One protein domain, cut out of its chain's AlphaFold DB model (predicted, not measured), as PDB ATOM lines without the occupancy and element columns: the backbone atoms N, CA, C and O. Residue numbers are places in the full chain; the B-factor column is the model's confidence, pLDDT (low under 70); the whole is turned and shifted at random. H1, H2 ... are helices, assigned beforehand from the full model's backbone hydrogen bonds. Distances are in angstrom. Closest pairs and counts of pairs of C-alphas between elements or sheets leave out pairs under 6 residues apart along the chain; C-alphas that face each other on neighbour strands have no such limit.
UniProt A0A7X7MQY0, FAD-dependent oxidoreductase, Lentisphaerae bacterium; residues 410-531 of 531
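Overview. This is residues 410 to 531 of the 531 residues of the protein "FAD-dependent oxidoreductase" of Lentisphaerae bacterium (UniProt A0A7X7MQY0). The long helix H4 is the middle of a flat slab, with H2 and H5 side by side with it on its two sides, running the same way. H3 packs across H4 and folds back against it as a hairpin, and H1 packs crosswise on H2, away from H4. The printed part has 122 residues, all helix by class, with five named helices in the order H1 to H5 and no named strand. It is compact, with a radius of gyration of the C-alphas of 13.7 A and spans of 42 by 37 by 19 A.

Arrangement. Begin at the hub, H4, residues 481 to 500. H2, residues 437 to 448, touches it at a shallow tilt of 13 degrees, the C-alphas of Arg 446 and Ala 496 closest at 4.4 A. H5, residues 522 to 529, touches H4 at a shallow 14 degrees, with Leu 525 closest to Ser 491, their C-alphas 6.5 A apart. H3, residues 451 to 462, makes a hairpin with H4, opposite ways at 38 degrees, only just a steep tilt; the closest C-alphas, of Leu 457 and Ala 493, are 5.6 A apart. H1, residues 410 to 421, touches H2 at a steep 48 degrees, with C-alphas of Leu 416 and Ala 441 closest at 5.4 A. H1 and H4 are apart. Every O i to N i+4 pair is within hydrogen-bond range in H4; H1 has 6 of 8, H2 7 of 8, H3 6 of 8 and H5 2 of 4.

Along the chain. Find C-alpha 481 at (55.298, -16.996, -41.799); H4 runs 29.4 A to C-alpha 500. H1 starts at (52.246, -49.077, -32.740) and, like H3, spans 17.5 A; H2 spans 16.2 A and H5 11.2 A, ending at (34.911, -25.700, -31.262).

Size, cuts and confidence. The C-alphas of Arg 411 and Asp 517 are farthest apart, 41.7 A. The printed part has no cut; the links H1 to H2, H3 to H4 and H4 to H5 are long. Residues 530 to 531 have pLDDT under 70.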
ATOM      1  N   VAL A 410      52.267 -49.711 -34.073       97.69
ATOM      2  CA  VAL A 410      52.246 -49.077 -32.740       97.69
ATOM      3  C   VAL A 410      53.630 -48.702 -32.209       97.69
ATOM      4  O   VAL A 410      53.729 -47.840 -31.338       97.69
ATOM      5  N   ARG A 411      54.712 -49.287 -32.744       98.19
ATOM      6  CA  ARG A 411      56.086 -48.941 -32.346       98.19
ATOM      7  C   ARG A 411      56.430 -47.480 -32.646       98.19
ATOM      8  O   ARG A 411      57.322 -46.940 -32.001       98.19
ATOM      9  N   ALA A 412      55.703 -46.831 -33.559       98.31
ATOM     10  CA  ALA A 412      55.850 -45.403 -33.834       98.31
ATOM     11  C   ALA A 412      55.461 -44.508 -32.642       98.31
ATOM     12  O   ALA A 412      56.017 -43.422 -32.491       98.31
ATOM     13  N   LEU A 413      54.508 -44.935 -31.800       98.31
ATOM     14  CA  LEU A 413      53.827 -44.062 -30.835       98.31
ATOM     15  C   LEU A 413      54.770 -43.369 -29.853       98.31
ATOM     16  O   LEU A 413      54.602 -42.180 -29.598       98.31
ATOM     17  N   SER A 414      55.772 -44.081 -29.334       97.38
ATOM     18  CA  SER A 414      56.735 -43.516 -28.379       97.38
ATOM     19  C   SER A 414      57.448 -42.288 -28.956       97.38
ATOM     20  O   SER A 414      57.433 -41.218 -28.351       97.38
ATOM     21  N   VAL A 415      57.980 -42.415 -30.173       98.12
ATOM     22  CA  VAL A 415      58.677 -41.336 -30.882       98.12
ATOM     23  C   VAL A 415      57.712 -40.227 -31.295       98.12
ATOM     24  O   VAL A 415      58.040 -39.053 -31.148       98.12
ATOM     25  N   LEU A 416      56.512 -40.563 -31.778       98.50
ATOM     26  CA  LEU A 416      55.519 -39.557 -32.175       98.50
ATOM     27  C   LEU A 416      55.084 -38.685 -30.987       98.50
ATOM     28  O   LEU A 416      55.024 -37.462 -31.116       98.50
ATOM     29  N   ARG A 417      54.830 -39.296 -29.825       98.31
ATOM     30  CA  ARG A 417      54.491 -38.579 -28.585       98.31
ATOM     31  C   ARG A 417      55.641 -37.695 -28.121       98.31
ATOM     32  O   ARG A 417      55.404 -36.562 -27.710       98.31
ATOM     33  N   GLU A 418      56.873 -38.186 -28.206       97.31
ATOM     34  CA  GLU A 418      58.059 -37.420 -27.828       97.31
ATOM     35  C   GLU A 418      58.270 -36.203 -28.732       97.31
ATOM     36  O   GLU A 418      58.484 -35.111 -28.217       97.31
ATOM     37  N   ILE A 419      58.125 -36.365 -30.052       97.56
ATOM     38  CA  ILE A 419      58.181 -35.260 -31.020       97.56
ATOM     39  C   ILE A 419      57.130 -34.193 -30.694       97.56
ATOM     40  O   ILE A 419      57.420 -32.999 -30.760       97.56
ATOM     41  N   VAL A 420      55.909 -34.608 -30.345       98.25
ATOM     42  CA  VAL A 420      54.820 -33.673 -30.030       98.25
ATOM     43  C   VAL A 420      55.012 -33.001 -28.665       98.25
ATOM     44  O   VAL A 420      54.683 -31.827 -28.514       98.25
ATOM     45  N   SER A 421      55.576 -33.712 -27.689       97.81
ATOM     46  CA  SER A 421      55.827 -33.188 -26.336       97.81
ATOM     47  C   SER A 421      57.063 -32.294 -26.262       97.81
ATOM     48  O   SER A 421      57.095 -31.358 -25.469       97.81
ATOM     49  N   HIS A 422      58.060 -32.552 -27.108       96.44
ATOM     50  CA  HIS A 422      59.339 -31.844 -27.134       96.44
ATOM     51  C   HIS A 422      59.683 -31.416 -28.571       96.44
ATOM     52  O   HIS A 422      60.636 -31.928 -29.173       96.44
ATOM     53  N   PRO A 423      58.902 -30.489 -29.157       95.31
ATOM     54  CA  PRO A 423      59.123 -30.032 -30.521       95.31
ATOM     55  C   PRO A 423      60.502 -29.364 -30.634       95.31
ATOM     56  O   PRO A 423      60.838 -28.481 -29.850       95.31
ATOM     57  N   GLY A 424      61.310 -29.762 -31.620       90.94
ATOM     58  CA  GLY A 424      62.668 -29.223 -31.811       90.94
ATOM     59  C   GLY A 424      63.781 -30.064 -31.191       90.94
ATOM     60  O   GLY A 424      64.944 -29.675 -31.282       90.94
ATOM     61  N   CYS A 425      63.449 -31.198 -30.569       91.62
ATOM     62  CA  CYS A 425      64.434 -32.162 -30.084       91.62
ATOM     63  C   CYS A 425      65.230 -32.813 -31.234       91.62
ATOM     64  O   CYS A 425      64.933 -32.619 -32.414       91.62
ATOM     65  N   ALA A 426      66.217 -33.650 -30.900       90.56
ATOM     66  CA  ALA A 426      67.047 -34.356 -31.884       90.56
ATOM     67  C   ALA A 426      66.237 -35.188 -32.905       90.56
ATOM     68  O   ALA A 426      66.655 -35.329 -34.053       90.56
ATOM     69  N   LYS A 427      65.047 -35.669 -32.509       91.56
ATOM     70  CA  LYS A 427      64.130 -36.476 -33.337       91.56
ATOM     71  C   LYS A 427      63.218 -35.639 -34.246       91.56
ATOM     72  O   LYS A 427      62.583 -36.187 -35.147       91.56
ATOM     73  N   ASP A 428      63.154 -34.327 -34.017       92.94
ATOM     74  CA  ASP A 428      62.413 -33.346 -34.817       92.94
ATOM     75  C   ASP A 428      63.208 -32.025 -34.932       92.94
ATOM     76  O   ASP A 428      62.811 -30.979 -34.411       92.94
ATOM     77  N   PRO A 429      64.371 -32.051 -35.601       93.50
ATOM     78  CA  PRO A 429      65.193 -30.863 -35.748       93.50
ATOM     79  C   PRO A 429      64.549 -29.858 -36.710       93.50
ATOM     80  O   PRO A 429      63.793 -30.208 -37.620       93.50
ATOM     81  N   LEU A 430      64.903 -28.582 -36.555       93.44
ATOM     82  CA  LEU A 430      64.504 -27.536 -37.493       93.44
ATOM     83  C   LEU A 430      65.336 -27.631 -38.775       93.44
ATOM     84  O   LEU A 430      66.509 -27.259 -38.809       93.44
ATOM     85  N   VAL A 431      64.712 -28.108 -39.849       92.62
ATOM     86  CA  VAL A 431      65.362 -28.290 -41.151       92.62
ATOM     87  C   VAL A 431      64.803 -27.287 -42.146       92.62
ATOM     88  O   VAL A 431      63.603 -27.243 -42.423       92.62
ATOM     89  N   LYS A 432      65.692 -26.468 -42.714       91.56
ATOM     90  CA  LYS A 432      65.312 -25.399 -43.637       91.56
ATOM     91  C   LYS A 432      64.546 -25.959 -44.844       91.56
ATOM     92  O   LYS A 432      65.070 -26.796 -45.573       91.56
ATOM     93  N   LYS A 433      63.338 -25.440 -45.091       88.44
ATOM     94  CA  LYS A 433      62.406 -25.804 -46.182       88.44
ATOM     95  C   LYS A 433      61.856 -27.242 -46.160       88.44
ATOM     96  O   LYS A 433      61.088 -27.582 -47.066       88.44
ATOM     97  N   ALA A 434      62.201 -28.060 -45.168       90.06
ATOM     98  CA  ALA A 434      61.593 -29.377 -45.001       90.06
ATOM     99  C   ALA A 434      60.152 -29.249 -44.489       90.06
ATOM    100  O   ALA A 434      59.801 -28.265 -43.831       90.06
ATOM    101  N   TYR A 435      59.319 -30.250 -44.779       91.62
ATOM    102  CA  TYR A 435      58.025 -30.366 -44.113       91.62
ATOM    103  C   TYR A 435      58.242 -30.973 -42.713       91.62
ATOM    104  O   TYR A 435      58.738 -32.098 -42.623       91.62
ATOM    105  N   PRO A 436      57.879 -30.277 -41.624       94.12
ATOM    106  CA  PRO A 436      58.278 -30.658 -40.270       94.12
ATOM    107  C   PRO A 436      57.567 -31.924 -39.771       94.12
ATOM    108  O   PRO A 436      56.343 -32.052 -39.889       94.12
ATOM    109  N   ASN A 437      58.319 -32.835 -39.146       95.75
ATOM    110  CA  ASN A 437      57.768 -34.081 -38.606       95.75
ATOM    111  C   ASN A 437      56.806 -33.830 -37.447       95.75
ATOM    112  O   ASN A 437      55.808 -34.541 -37.361       95.75
ATOM    113  N   ARG A 438      57.008 -32.787 -36.627       96.69
ATOM    114  CA  ARG A 438      56.043 -32.436 -35.568       96.69
ATOM    115  C   ARG A 438      54.625 -32.191 -36.068       96.69
ATOM    116  O   ARG A 438      53.680 -32.547 -35.379       96.69
ATOM    117  N   ILE A 439      54.451 -31.649 -37.276       96.88
ATOM    118  CA  ILE A 439      53.113 -31.442 -37.851       96.88
ATOM    119  C   ILE A 439      52.516 -32.776 -38.304       96.88
ATOM    120  O   ILE A 439      51.355 -33.062 -38.019       96.88
ATOM    121  N   LYS A 440      53.323 -33.633 -38.937       97.12
ATOM    122  CA  LYS A 440      52.891 -34.979 -39.332       97.12
ATOM    123  C   LYS A 440      52.531 -35.839 -38.120       97.12
ATOM    124  O   LYS A 440      51.559 -36.584 -38.166       97.12
ATOM    125  N   ALA A 441      53.289 -35.711 -37.032       98.31
ATOM    126  CA  ALA A 441      53.089 -36.463 -35.802       98.31
ATOM    127  C   ALA A 441      51.727 -36.170 -35.154       98.31
ATOM    128  O   ALA A 441      51.077 -37.109 -34.704       98.31
ATOM    129  N   LEU A 442      51.244 -34.919 -35.193       98.38
ATOM    130  CA  LEU A 442      49.890 -34.574 -34.735       98.38
ATOM    131  C   LEU A 442      48.811 -35.398 -35.464       98.38
ATOM    132  O   LEU A 442      47.926 -35.967 -34.827       98.38
ATOM    133  N   ASP A 443      48.908 -35.517 -36.793       97.31
ATOM    134  CA  ASP A 443      47.967 -36.318 -37.594       97.31
ATOM    135  C   ASP A 443      48.168 -37.833 -37.411       97.31
ATOM    136  O   ASP A 443      47.214 -38.606 -37.449       97.31
ATOM    137  N   MET A 444      49.401 -38.289 -37.180       97.44
ATOM    138  CA  MET A 444      49.661 -39.707 -36.913       97.44
ATOM    139  C   MET A 444      49.063 -40.140 -35.571       97.44
ATOM    140  O   MET A 444      48.419 -41.183 -35.505       97.44
ATOM    141  N   LEU A 445      49.191 -39.332 -34.514       98.00
ATOM    142  CA  LEU A 445      48.561 -39.618 -33.216       98.00
ATOM    143  C   LEU A 445      47.031 -39.691 -33.336       98.00
ATOM    144  O   LEU A 445      46.411 -40.589 -32.760       98.00
ATOM    145  N   ARG A 446      46.431 -38.821 -34.162       95.56
ATOM    146  CA  ARG A 446      45.020 -38.911 -34.578       95.56
ATOM    147  C   ARG A 446      44.695 -40.266 -35.211       95.56
ATOM    148  O   ARG A 446      43.727 -40.897 -34.793       95.56
ATOM    149  N   HIS A 447      45.508 -40.760 -36.150       92.75
ATOM    150  CA  HIS A 447      45.285 -42.066 -36.793       92.75
ATOM    151  C   HIS A 447      45.280 -43.243 -35.807       92.75
ATOM    152  O   HIS A 447      44.536 -44.205 -36.013       92.75
ATOM    153  N   PHE A 448      46.080 -43.170 -34.741       96.62
ATOM    154  CA  PHE A 448      46.097 -44.172 -33.670       96.62
ATOM    155  C   PHE A 448      45.018 -43.955 -32.601       96.62
ATOM    156  O   PHE A 448      44.852 -44.814 -31.738       96.62
ATOM    157  N   LYS A 449      44.285 -42.831 -32.641       96.00
ATOM    158  CA  LYS A 449      43.391 -42.379 -31.560       96.00
ATOM    159  C   LYS A 449      44.087 -42.408 -30.196       96.00
ATOM    160  O   LYS A 449      43.528 -42.869 -29.200       96.00
ATOM    161  N   ASP A 450      45.334 -41.951 -30.182       97.44
ATOM    162  CA  ASP A 450      46.225 -42.081 -29.040       97.44
ATOM    163  C   ASP A 450      45.809 -41.201 -27.849       97.44
ATOM    164  O   ASP A 450      46.171 -40.027 -27.765       97.44
ATOM    165  N   ARG A 451      45.072 -41.778 -26.892       96.69
ATOM    166  CA  ARG A 451      44.542 -41.040 -25.732       96.69
ATOM    167  C   ARG A 451      45.620 -40.479 -24.806       96.69
ATOM    168  O   ARG A 451      45.383 -39.460 -24.165       96.69
ATOM    169  N   GLU A 452      46.798 -41.098 -24.757       97.50
ATOM    170  CA  GLU A 452      47.927 -40.599 -23.960       97.50
ATOM    171  C   GLU A 452      48.438 -39.241 -24.464       97.50
ATOM    172  O   GLU A 452      48.977 -38.460 -23.685       97.50
ATOM    173  N   SER A 453      48.220 -38.923 -25.744       98.06
ATOM    174  CA  SER A 453      48.588 -37.627 -26.317       98.06
ATOM    175  C   SER A 453      47.579 -36.504 -26.050       98.06
ATOM    176  O   SER A 453      47.895 -35.339 -26.285       98.06
ATOM    177  N   ILE A 454      46.382 -36.797 -25.521       98.50
ATOM    178  CA  ILE A 454      45.340 -35.778 -25.299       98.50
ATOM    179  C   ILE A 454      45.850 -34.589 -24.463       98.50
ATOM    180  O   ILE A 454      45.655 -33.454 -24.907       98.50
ATOM    181  N   PRO A 455      46.536 -34.774 -23.313       98.44
ATOM    182  CA  PRO A 455      46.984 -33.644 -22.500       98.44
ATOM    183  C   PRO A 455      47.941 -32.702 -23.241       98.44
ATOM    184  O   PRO A 455      47.792 -31.482 -23.150       98.44
ATOM    185  N   VAL A 456      48.886 -33.247 -24.018       98.31
ATOM    186  CA  VAL A 456      49.830 -32.430 -24.797       98.31
ATOM    187  C   VAL A 456      49.137 -31.738 -25.971       98.31
ATOM    188  O   VAL A 456      49.379 -30.558 -26.209       98.31
ATOM    189  N   LEU A 457      48.203 -32.409 -26.653       98.50
ATOM    190  CA  LEU A 457      47.399 -31.792 -27.714       98.50
ATOM    191  C   LEU A 457      46.566 -30.622 -27.174       98.50
ATOM    192  O   LEU A 457      46.540 -29.549 -27.776       98.50
ATOM    193  N   GLN A 458      45.937 -30.788 -26.007       98.12
ATOM    194  CA  GLN A 458      45.212 -29.707 -25.340       98.12
ATOM    195  C   GLN A 458      46.142 -28.557 -24.933       98.12
ATOM    196  O   GLN A 458      45.760 -27.397 -25.071       98.12
ATOM    197  N   ALA A 459      47.356 -28.847 -24.456       98.06
ATOM    198  CA  ALA A 459      48.344 -27.816 -24.136       98.06
ATOM    199  C   ALA A 459      48.750 -27.003 -25.378       98.06
ATOM    200  O   ALA A 459      48.782 -25.775 -25.317       98.06
ATOM    201  N   ILE A 460      48.963 -27.667 -26.521       98.06
ATOM    202  CA  ILE A 460      49.247 -27.008 -27.808       98.06
ATOM    203  C   ILE A 460      48.096 -26.085 -28.212       98.06
ATOM    204  O   ILE A 460      48.342 -24.955 -28.635       98.06
ATOM    205  N   VAL A 461      46.846 -26.544 -28.071       97.38
ATOM    206  CA  VAL A 461      45.670 -25.720 -28.374       97.38
ATOM    207  C   VAL A 461      45.616 -24.508 -27.447       97.38
ATOM    208  O   VAL A 461      45.569 -23.395 -27.962       97.38
ATOM    209  N   ARG A 462      45.717 -24.692 -26.119       96.38
ATOM    210  CA  ARG A 462      45.687 -23.606 -25.110       96.38
ATOM    211  C   ARG A 462      46.731 -22.516 -25.358       96.38
ATOM    212  O   ARG A 462      46.443 -21.343 -25.165       96.38
ATOM    213  N   ASP A 463      47.916 -22.897 -25.823       96.25
ATOM    214  CA  ASP A 463      49.009 -21.981 -26.180       96.25
ATOM    215  C   ASP A 463      48.853 -21.361 -27.590       96.25
ATOM    216  O   ASP A 463      49.750 -20.695 -28.112       96.25
ATOM    217  N   ALA A 464      47.726 -21.609 -28.267       96.25
ATOM    218  CA  ALA A 464      47.489 -21.242 -29.662       96.25
ATOM    219  C   ALA A 464      48.667 -21.649 -30.582       96.25
ATOM    220  O   ALA A 464      49.043 -20.909 -31.501       96.25
ATOM    221  N   ALA A 465      49.264 -22.810 -30.281       97.25
ATOM    222  CA  ALA A 465      50.447 -23.418 -30.889       97.25
ATOM    223  C   ALA A 465      51.709 -22.533 -30.965       97.25
ATOM    224  O   ALA A 465      52.581 -22.787 -31.802       97.25
ATOM    225  N   LYS A 466      51.838 -21.504 -30.122       96.31
ATOM    226  CA  LYS A 466      52.956 -20.549 -30.176       96.31
ATOM    227  C   LYS A 466      54.305 -21.221 -29.896       96.31
ATOM    228  O   LYS A 466      55.190 -21.207 -30.747       96.31
ATOM    229  N   SER A 467      54.440 -21.863 -28.743       96.69
ATOM    230  CA  SER A 467      55.636 -22.596 -28.314       96.69
ATOM    231  C   SER A 467      55.906 -23.789 -29.227       96.69
ATOM    232  O   SER A 467      57.042 -24.026 -29.630       96.69
ATOM    233  N   PHE A 468      54.851 -24.503 -29.629       98.19
ATOM    234  CA  PHE A 468      54.971 -25.690 -30.481       98.19
ATOM    235  C   PHE A 468      55.591 -25.392 -31.856       98.19
ATOM    236  O   PHE A 468      56.312 -26.214 -32.432       98.19
ATOM    237  N   THR A 469      55.318 -24.203 -32.396       97.56
ATOM    238  CA  THR A 469      55.742 -23.797 -33.744       97.56
ATOM    239  C   THR A 469      56.987 -22.914 -33.766       97.56
ATOM    240  O   THR A 469      57.395 -22.473 -34.843       97.56
ATOM    241  N   ALA A 470      57.627 -22.696 -32.614       96.81
ATOM    242  CA  ALA A 470      58.844 -21.901 -32.512       96.81
ATOM    243  C   ALA A 470      59.925 -22.370 -33.509       96.81
ATOM    244  O   ALA A 470      60.208 -23.567 -33.630       96.81
ATOM    245  N   GLY A 471      60.507 -21.418 -34.247       95.75
ATOM    246  CA  GLY A 471      61.564 -21.658 -35.235       95.75
ATOM    247  C   GLY A 471      61.091 -22.130 -36.620       95.75
ATOM    248  O   GLY A 471      61.886 -22.163 -37.563       95.75
ATOM    249  N   LEU A 472      59.815 -22.509 -36.787       95.88
ATOM    250  CA  LEU A 472      59.311 -23.028 -38.069       95.88
ATOM    251  C   LEU A 472      59.226 -21.950 -39.159       95.88
ATOM    252  O   LEU A 472      59.447 -22.245 -40.339       95.88
ATOM    253  N   ALA A 473      58.910 -20.708 -38.784       95.12
ATOM    254  CA  ALA A 473      58.816 -19.597 -39.726       95.12
ATOM    255  C   ALA A 473      60.202 -19.237 -40.288       95.12
ATOM    256  O   ALA A 473      60.369 -19.110 -41.504       95.12
ATOM    257  N   GLU A 474      61.208 -19.173 -39.417       95.75
ATOM    258  CA  GLU A 474      62.615 -18.925 -39.734       95.75
ATOM    259  C   GLU A 474      63.193 -20.051 -40.601       95.75
ATOM    260  O   GLU A 474      63.892 -19.800 -41.587       95.75
ATOM    261  N   ALA A 475      62.826 -21.299 -40.294       93.44
ATOM    262  CA  ALA A 475      63.169 -22.467 -41.101       93.44
ATOM    263  C   ALA A 475      62.438 -22.505 -42.456       93.44
ATOM    264  O   ALA A 475      62.747 -23.352 -43.295       93.44
ATOM    265  N   GLN A 476      61.492 -21.596 -42.719       92.12
ATOM    266  CA  GLN A 476      60.665 -21.594 -43.927       92.12
ATOM    267  C   GLN A 476      59.920 -22.927 -44.107       92.12
ATOM    268  O   GLN A 476      59.840 -23.451 -45.226       92.12
ATOM    269  N   ALA A 477      59.396 -23.488 -43.013       89.62
ATOM    270  CA  ALA A 477      58.621 -24.727 -43.031       89.62
ATOM    271  C   ALA A 477      57.336 -24.581 -43.859       89.62
ATOM    272  O   ALA A 477      56.945 -25.510 -44.554       89.62
ATOM    273  N   PHE A 478      56.727 -23.388 -43.849       89.12
ATOM    274  CA  PHE A 478      55.531 -23.032 -44.617       89.12
ATOM    275  C   PHE A 478      55.685 -21.664 -45.297       89.12
ATOM    276  O   PHE A 478      56.571 -20.876 -44.968       89.12
ATOM    277  N   GLY A 479      54.836 -21.380 -46.290       84.06
ATOM    278  CA  GLY A 479      54.671 -20.015 -46.806       84.06
ATOM    279  C   GLY A 479      53.769 -19.207 -45.870       84.06
ATOM    280  O   GLY A 479      52.897 -19.786 -45.237       84.06
ATOM    281  N   GLY A 480      53.950 -17.888 -45.788       86.44
ATOM    282  CA  GLY A 480      53.089 -17.021 -44.967       86.44
ATOM    283  C   GLY A 480      53.511 -16.831 -43.504       86.44
ATOM    284  O   GLY A 480      52.762 -16.223 -42.751       86.44
ATOM    285  N   GLY A 481      54.696 -17.305 -43.105       92.69
ATOM    286  CA  GLY A 481      55.298 -16.996 -41.799       92.69
ATOM    287  C   GLY A 481      54.634 -17.684 -40.601       92.69
ATOM    288  O   GLY A 481      54.010 -18.740 -40.736       92.69
ATOM    289  N   GLU A 482      54.796 -17.085 -39.418       94.69
ATOM    290  CA  GLU A 482      54.290 -17.606 -38.136       94.69
ATOM    291  C   GLU A 482      52.775 -17.906 -38.148       94.69
ATOM    292  O   GLU A 482      52.413 -19.010 -37.732       94.69
ATOM    293  N   PRO A 483      51.882 -17.038 -38.682       94.44
ATOM    294  CA  PRO A 483      50.444 -17.315 -38.683       94.44
ATOM    295  C   PRO A 483      50.082 -18.630 -39.381       94.44
ATOM    296  O   PRO A 483      49.256 -19.391 -38.883       94.44
ATOM    297  N   MET A 484      50.741 -18.941 -40.503       93.25
ATOM    298  CA  MET A 484      50.516 -20.206 -41.202       93.25
ATOM    299  C   MET A 484      51.055 -21.393 -40.400       93.25
ATOM    300  O   MET A 484      50.380 -22.412 -40.312       93.25
ATOM    301  N   CYS A 485      52.236 -21.275 -39.785       95.12
ATOM    302  CA  CYS A 485      52.801 -22.352 -38.964       95.12
ATOM    303  C   CYS A 485      51.855 -22.722 -37.809       95.12
ATOM    304  O   CYS A 485      51.576 -23.902 -37.586       95.12
ATOM    305  N   ARG A 486      51.314 -21.707 -37.125       96.38
ATOM    306  CA  ARG A 486      50.352 -21.868 -36.025       96.38
ATOM    307  C   ARG A 486      49.024 -22.436 -36.502       96.38
ATOM    308  O   ARG A 486      48.531 -23.381 -35.895       96.38
ATOM    309  N   PHE A 487      48.491 -21.939 -37.620       96.62
ATOM    310  CA  PHE A 487      47.285 -22.495 -38.230       96.62
ATOM    311  C   PHE A 487      47.444 -23.983 -38.577       96.62
ATOM    312  O   PHE A 487      46.566 -24.776 -38.244       96.62
ATOM    313  N   GLN A 488      48.571 -24.383 -39.181       95.75
ATOM    314  CA  GLN A 488      48.851 -25.791 -39.479       95.75
ATOM    315  C   GLN A 488      48.814 -26.629 -38.196       95.75
ATOM    316  O   GLN A 488      48.002 -27.546 -38.097       95.75
ATOM    317  N   ALA A 489      49.615 -26.274 -37.186       97.56
ATOM    318  CA  ALA A 489      49.673 -27.019 -35.928       97.56
ATOM    319  C   ALA A 489      48.305 -27.115 -35.231       97.56
ATOM    320  O   ALA A 489      47.892 -28.207 -34.843       97.56
ATOM    321  N   LEU A 490      47.576 -26.001 -35.130       97.69
ATOM    322  CA  LEU A 490      46.250 -25.977 -34.512       97.69
ATOM    323  C   LEU A 490      45.240 -26.817 -35.289       97.69
ATOM    324  O   LEU A 490      44.527 -27.608 -34.681       97.69
ATOM    325  N   SER A 491      45.201 -26.703 -36.619       97.12
ATOM    326  CA  SER A 491      44.259 -27.475 -37.435       97.12
ATOM    327  C   SER A 491      44.432 -28.983 -37.232       97.12
ATOM    328  O   SER A 491      43.444 -29.686 -37.035       97.12
ATOM    329  N   TYR A 492      45.673 -29.479 -37.170       98.00
ATOM    330  CA  TYR A 492      45.950 -30.890 -36.905       98.00
ATOM    331  C   TYR A 492      45.671 -31.296 -35.456       98.00
ATOM    332  O   TYR A 492      45.024 -32.319 -35.236       98.00
ATOM    333  N   ALA A 493      46.104 -30.505 -34.470       98.19
ATOM    334  CA  ALA A 493      45.886 -30.815 -33.056       98.19
ATOM    335  C   ALA A 493      44.391 -30.841 -32.697       98.19
ATOM    336  O   ALA A 493      43.922 -31.760 -32.027       98.19
ATOM    337  N   MET A 494      43.620 -29.874 -33.197       97.19
ATOM    338  CA  MET A 494      42.178 -29.807 -32.971       97.19
ATOM    339  C   MET A 494      41.445 -30.952 -33.679       97.19
ATOM    340  O   MET A 494      40.576 -31.592 -33.093       97.19
ATOM    341  N   MET A 495      41.822 -31.280 -34.918       96.75
ATOM    342  CA  MET A 495      41.259 -32.447 -35.605       96.75
ATOM    343  C   MET A 495      41.581 -33.764 -34.882       96.75
ATOM    344  O   MET A 495      40.720 -34.640 -34.816       96.75
ATOM    345  N   ALA A 496      42.776 -33.887 -34.296       97.31
ATOM    346  CA  ALA A 496      43.155 -35.032 -33.473       97.31
ATOM    347  C   ALA A 496      42.270 -35.159 -32.225       97.31
ATOM    348  O   ALA A 496      41.674 -36.214 -32.007       97.31
ATOM    349  N   LEU A 497      42.112 -34.076 -31.456       97.50
ATOM    350  CA  LEU A 497      41.243 -34.046 -30.272       97.50
ATOM    351  C   LEU A 497      39.792 -34.399 -30.623       97.50
ATOM    352  O   LEU A 497      39.188 -35.244 -29.959       97.50
ATOM    353  N   ARG A 498      39.264 -33.826 -31.714       94.56
ATOM    354  CA  ARG A 498      37.906 -34.102 -32.201       94.56
ATOM    355  C   ARG A 498      37.694 -35.588 -32.494       94.56
ATOM    356  O   ARG A 498      36.703 -36.161 -32.053       94.56
ATOM    357  N   GLU A 499      38.609 -36.236 -33.213       93.19
ATOM    358  CA  GLU A 499      38.469 -37.665 -33.544       93.19
ATOM    359  C   GLU A 499      38.711 -38.610 -32.364       93.19
ATOM    360  O   GLU A 499      38.202 -39.738 -32.360       93.19
ATOM    361  N   MET A 500      39.459 -38.161 -31.357       95.69
ATOM    362  CA  MET A 500      39.625 -38.879 -30.092       95.69
ATOM    363  C   MET A 500      38.411 -38.729 -29.161       95.69
ATOM    364  O   MET A 500      38.351 -39.425 -28.145       95.69
ATOM    365  N   GLY A 501      37.448 -37.859 -29.498       94.31
ATOM    366  CA  GLY A 501      36.321 -37.515 -28.629       94.31
ATOM    367  C   GLY A 501      36.762 -36.785 -27.359       94.31
ATOM    368  O   GLY A 501      36.129 -36.928 -26.316       94.31
ATOM    369  N   ALA A 502      37.891 -36.076 -27.426       95.38
ATOM    370  CA  ALA A 502      38.449 -35.328 -26.312       95.38
ATOM    371  C   ALA A 502      37.870 -33.910 -26.259       95.38
ATOM    372  O   ALA A 502      37.515 -33.331 -27.288       95.38
ATOM    373  N   GLU A 503      37.829 -33.331 -25.060       93.25
ATOM    374  CA  GLU A 503      37.453 -31.931 -24.881       93.25
ATOM    375  C   GLU A 503      38.432 -31.014 -25.626       93.25
ATOM    376  O   GLU A 503      39.656 -31.126 -25.472       93.25
ATOM    377  N   MET A 504      37.876 -30.094 -26.414       93.62
ATOM    378  CA  MET A 504      38.617 -29.041 -27.090       93.62
ATOM    379  C   MET A 504      38.708 -27.817 -26.172       93.62
ATOM    380  O   MET A 504      37.671 -27.222 -25.878       93.62
ATOM    381  N   PRO A 505      39.906 -27.401 -25.726       92.88
ATOM    382  CA  PRO A 505      40.030 -26.220 -24.885       92.88
ATOM    383  C   PRO A 505      39.525 -24.968 -25.608       92.88
ATOM    384  O   PRO A 505      39.846 -24.758 -26.780       92.88
ATOM    385  N   TYR A 506      38.784 -24.117 -24.898       87.88
ATOM    386  CA  TYR A 506      38.469 -22.779 -25.393       87.88
ATOM    387  C   TYR A 506      39.738 -21.926 -25.435       87.88
ATOM    388  O   TYR A 506      40.501 -21.881 -24.468       87.88
ATOM    389  N   VAL A 507      39.948 -21.245 -26.559       86.88
ATOM    390  CA  VAL A 507      41.093 -20.366 -26.791       86.88
ATOM    391  C   VAL A 507      40.628 -19.187 -27.621       86.88
ATOM    392  O   VAL A 507      39.991 -19.369 -28.660       86.88
ATOM    393  N   ASP A 508      40.984 -17.985 -27.182       87.81
ATOM    394  CA  ASP A 508      40.805 -16.787 -27.989       87.81
ATOM    395  C   ASP A 508      41.869 -16.766 -29.097       87.81
ATOM    396  O   ASP A 508      43.024 -16.382 -28.895       87.81
ATOM    397  N   LEU A 509      41.509 -17.324 -30.255       90.06
ATOM    398  CA  LEU A 509      42.419 -17.449 -31.387       90.06
ATOM    399  C   LEU A 509      42.649 -16.078 -32.036       90.06
ATOM    400  O   LEU A 509      41.673 -15.470 -32.500       90.06
ATOM    401  N   PRO A 510      43.914 -15.626 -32.169       89.25
ATOM    402  CA  PRO A 510      44.217 -14.410 -32.909       89.25
ATOM    403  C   PRO A 510      43.897 -14.594 -34.396       89.25
ATOM    404  O   PRO A 510      43.751 -15.716 -34.885       89.25
ATOM    405  N   GLU A 511      43.835 -13.489 -35.137       92.25
ATOM    406  CA  GLU A 511      43.691 -13.558 -36.590       92.25
ATOM    407  C   GLU A 511      44.902 -14.255 -37.230       92.25
ATOM    408  O   GLU A 511      46.057 -13.850 -37.056       92.25
ATOM    409  N   PHE A 512      44.631 -15.264 -38.053       93.38
ATOM    410  CA  PHE A 512      45.629 -15.936 -38.877       93.38
ATOM    411  C   PHE A 512      45.439 -15.529 -40.335       93.38
ATOM    412  O   PHE A 512      44.908 -16.286 -41.149       93.38
ATOM    413  N   ARG A 513      45.863 -14.305 -40.673       91.56
ATOM    414  CA  ARG A 513      45.690 -13.751 -42.024       91.56
ATOM    415  C   ARG A 513      46.467 -14.554 -43.065       91.56
ATOM    416  O   ARG A 513      47.695 -14.643 -43.036       91.56
ATOM    417  N   CYS A 514      45.740 -15.098 -44.033       88.81
ATOM    418  CA  CYS A 514      46.297 -15.768 -45.194       88.81
ATOM    419  C   CYS A 514      47.093 -14.773 -46.049       88.81
ATOM    420  O   CYS A 514      46.558 -13.776 -46.528       88.81
ATOM    421  N   TRP A 515      48.364 -15.068 -46.317       84.25
ATOM    422  CA  TRP A 515      49.226 -14.203 -47.133       84.25
ATOM    423  C   TRP A 515      48.779 -14.078 -48.604       84.25
ATOM    424  O   TRP A 515      49.237 -13.178 -49.304       84.25
ATOM    425  N   MET A 516      47.914 -14.980 -49.087       82.38
ATOM    426  CA  MET A 516      47.465 -15.009 -50.486       82.38
ATOM    427  C   MET A 516      46.292 -14.068 -50.767       82.38
ATOM    428  O   MET A 516      46.219 -13.512 -51.862       82.38
ATOM    429  N   ASP A 517      45.364 -13.915 -49.821       85.56
ATOM    430  CA  ASP A 517      44.127 -13.142 -50.014       85.56
ATOM    431  C   ASP A 517      43.657 -12.354 -48.777       85.56
ATOM    432  O   ASP A 517      42.678 -11.617 -48.866       85.56
ATOM    433  N   GLY A 518      44.353 -12.465 -47.642       87.50
ATOM    434  CA  GLY A 518      44.035 -11.771 -46.394       87.50
ATOM    435  C   GLY A 518      42.973 -12.440 -45.519       87.50
ATOM    436  O   GLY A 518      42.702 -11.915 -44.441       87.50
ATOM    437  N   THR A 519      42.396 -13.573 -45.938       90.69
ATOM    438  CA  THR A 519      41.352 -14.296 -45.183       90.69
ATOM    439  C   THR A 519      41.845 -14.699 -43.793       90.69
ATOM    440  O   THR A 519      42.954 -15.226 -43.680       90.69
ATOM    441  N   ASP A 520      41.035 -14.502 -42.747       94.69
ATOM    442  CA  ASP A 520      41.335 -15.017 -41.405       94.69
ATOM    443  C   ASP A 520      41.083 -16.531 -41.342       94.69
ATOM    444  O   ASP A 520      39.947 -17.006 -41.321       94.69
ATOM    445  N   LEU A 521      42.160 -17.314 -41.296       93.88
ATOM    446  CA  LEU A 521      42.075 -18.771 -41.218       93.88
ATOM    447  C   LEU A 521      41.586 -19.268 -39.849       93.88
ATOM    448  O   LEU A 521      41.132 -20.412 -39.753       93.88
ATOM    449  N   ALA A 522      41.625 -18.435 -38.801       93.62
ATOM    450  CA  ALA A 522      41.128 -18.809 -37.480       93.62
ATOM    451  C   ALA A 522      39.618 -19.096 -37.489       93.62
ATOM    452  O   ALA A 522      39.155 -19.941 -36.723       93.62
ATOM    453  N   GLU A 523      38.846 -18.502 -38.407       92.69
ATOM    454  CA  GLU A 523      37.416 -18.801 -38.565       92.69
ATOM    455  C   GLU A 523      37.143 -20.288 -38.832       92.69
ATOM    456  O   GLU A 523      36.150 -20.837 -38.347       92.69
ATOM    457  N   LYS A 524      38.030 -20.970 -39.568       91.44
ATOM    458  CA  LYS A 524      37.916 -22.416 -39.818       91.44
ATOM    459  C   LYS A 524      38.099 -23.224 -38.535       91.44
ATOM    460  O   LYS A 524      37.398 -24.211 -38.336       91.44
ATOM    461  N   LEU A 525      39.006 -22.790 -37.663       93.69
ATOM    462  CA  LEU A 525      39.278 -23.440 -36.381       93.69
ATOM    463  C   LEU A 525      38.143 -23.200 -35.381       93.69
ATOM    464  O   LEU A 525      37.700 -24.143 -34.732       93.69
ATOM    465  N   ARG A 526      37.597 -21.978 -35.318       90.56
ATOM    466  CA  ARG A 526      36.446 -21.647 -34.455       90.56
ATOM    467  C   ARG A 526      35.250 -22.567 -34.741       90.56
ATOM    468  O   ARG A 526      34.638 -23.092 -33.815       90.56
ATOM    469  N   LYS A 527      34.981 -22.887 -36.013       86.75
ATOM    470  CA  LYS A 527      33.914 -23.832 -36.412       86.75
ATOM    471  C   LYS A 527      34.095 -25.265 -35.886       86.75
ATOM    472  O   LYS A 527      33.113 -26.002 -35.837       86.75
ATOM    473  N   LEU A 528      35.309 -25.667 -35.497       84.19
ATOM    474  CA  LEU A 528      35.561 -26.964 -34.858       84.19
ATOM    475  C   LEU A 528      35.242 -26.977 -33.360       84.19
ATOM    476  O   LEU A 528      35.087 -28.054 -32.806       84.19
ATOM    477  N   THR A 529      35.192 -25.813 -32.707       72.31
ATOM    478  CA  THR A 529      34.911 -25.700 -31.262       72.31
ATOM    479  C   THR A 529      33.419 -25.601 -30.943       72.31
ATOM    480  O   THR A 529      33.023 -25.772 -29.797       72.31
ATOM    481  N   HIS A 530      32.594 -25.308 -31.954       61.81
ATOM    482  CA  HIS A 530      31.154 -25.064 -31.818       61.81
ATOM    483  C   HIS A 530      30.270 -26.238 -32.282       61.81
ATOM    484  O   HIS A 530      29.051 -26.094 -32.306       61.81
ATOM    485  N   ASN A 531      30.871 -27.370 -32.660       46.19
ATOM    486  CA  ASN A 531      30.210 -28.625 -33.044       46.19
ATOM    487  C   ASN A 531      30.819 -29.775 -32.249       46.19
ATOM    488  O   ASN A 531      30.113 -30.790 -32.069       46.19
TER     489      ASN A 531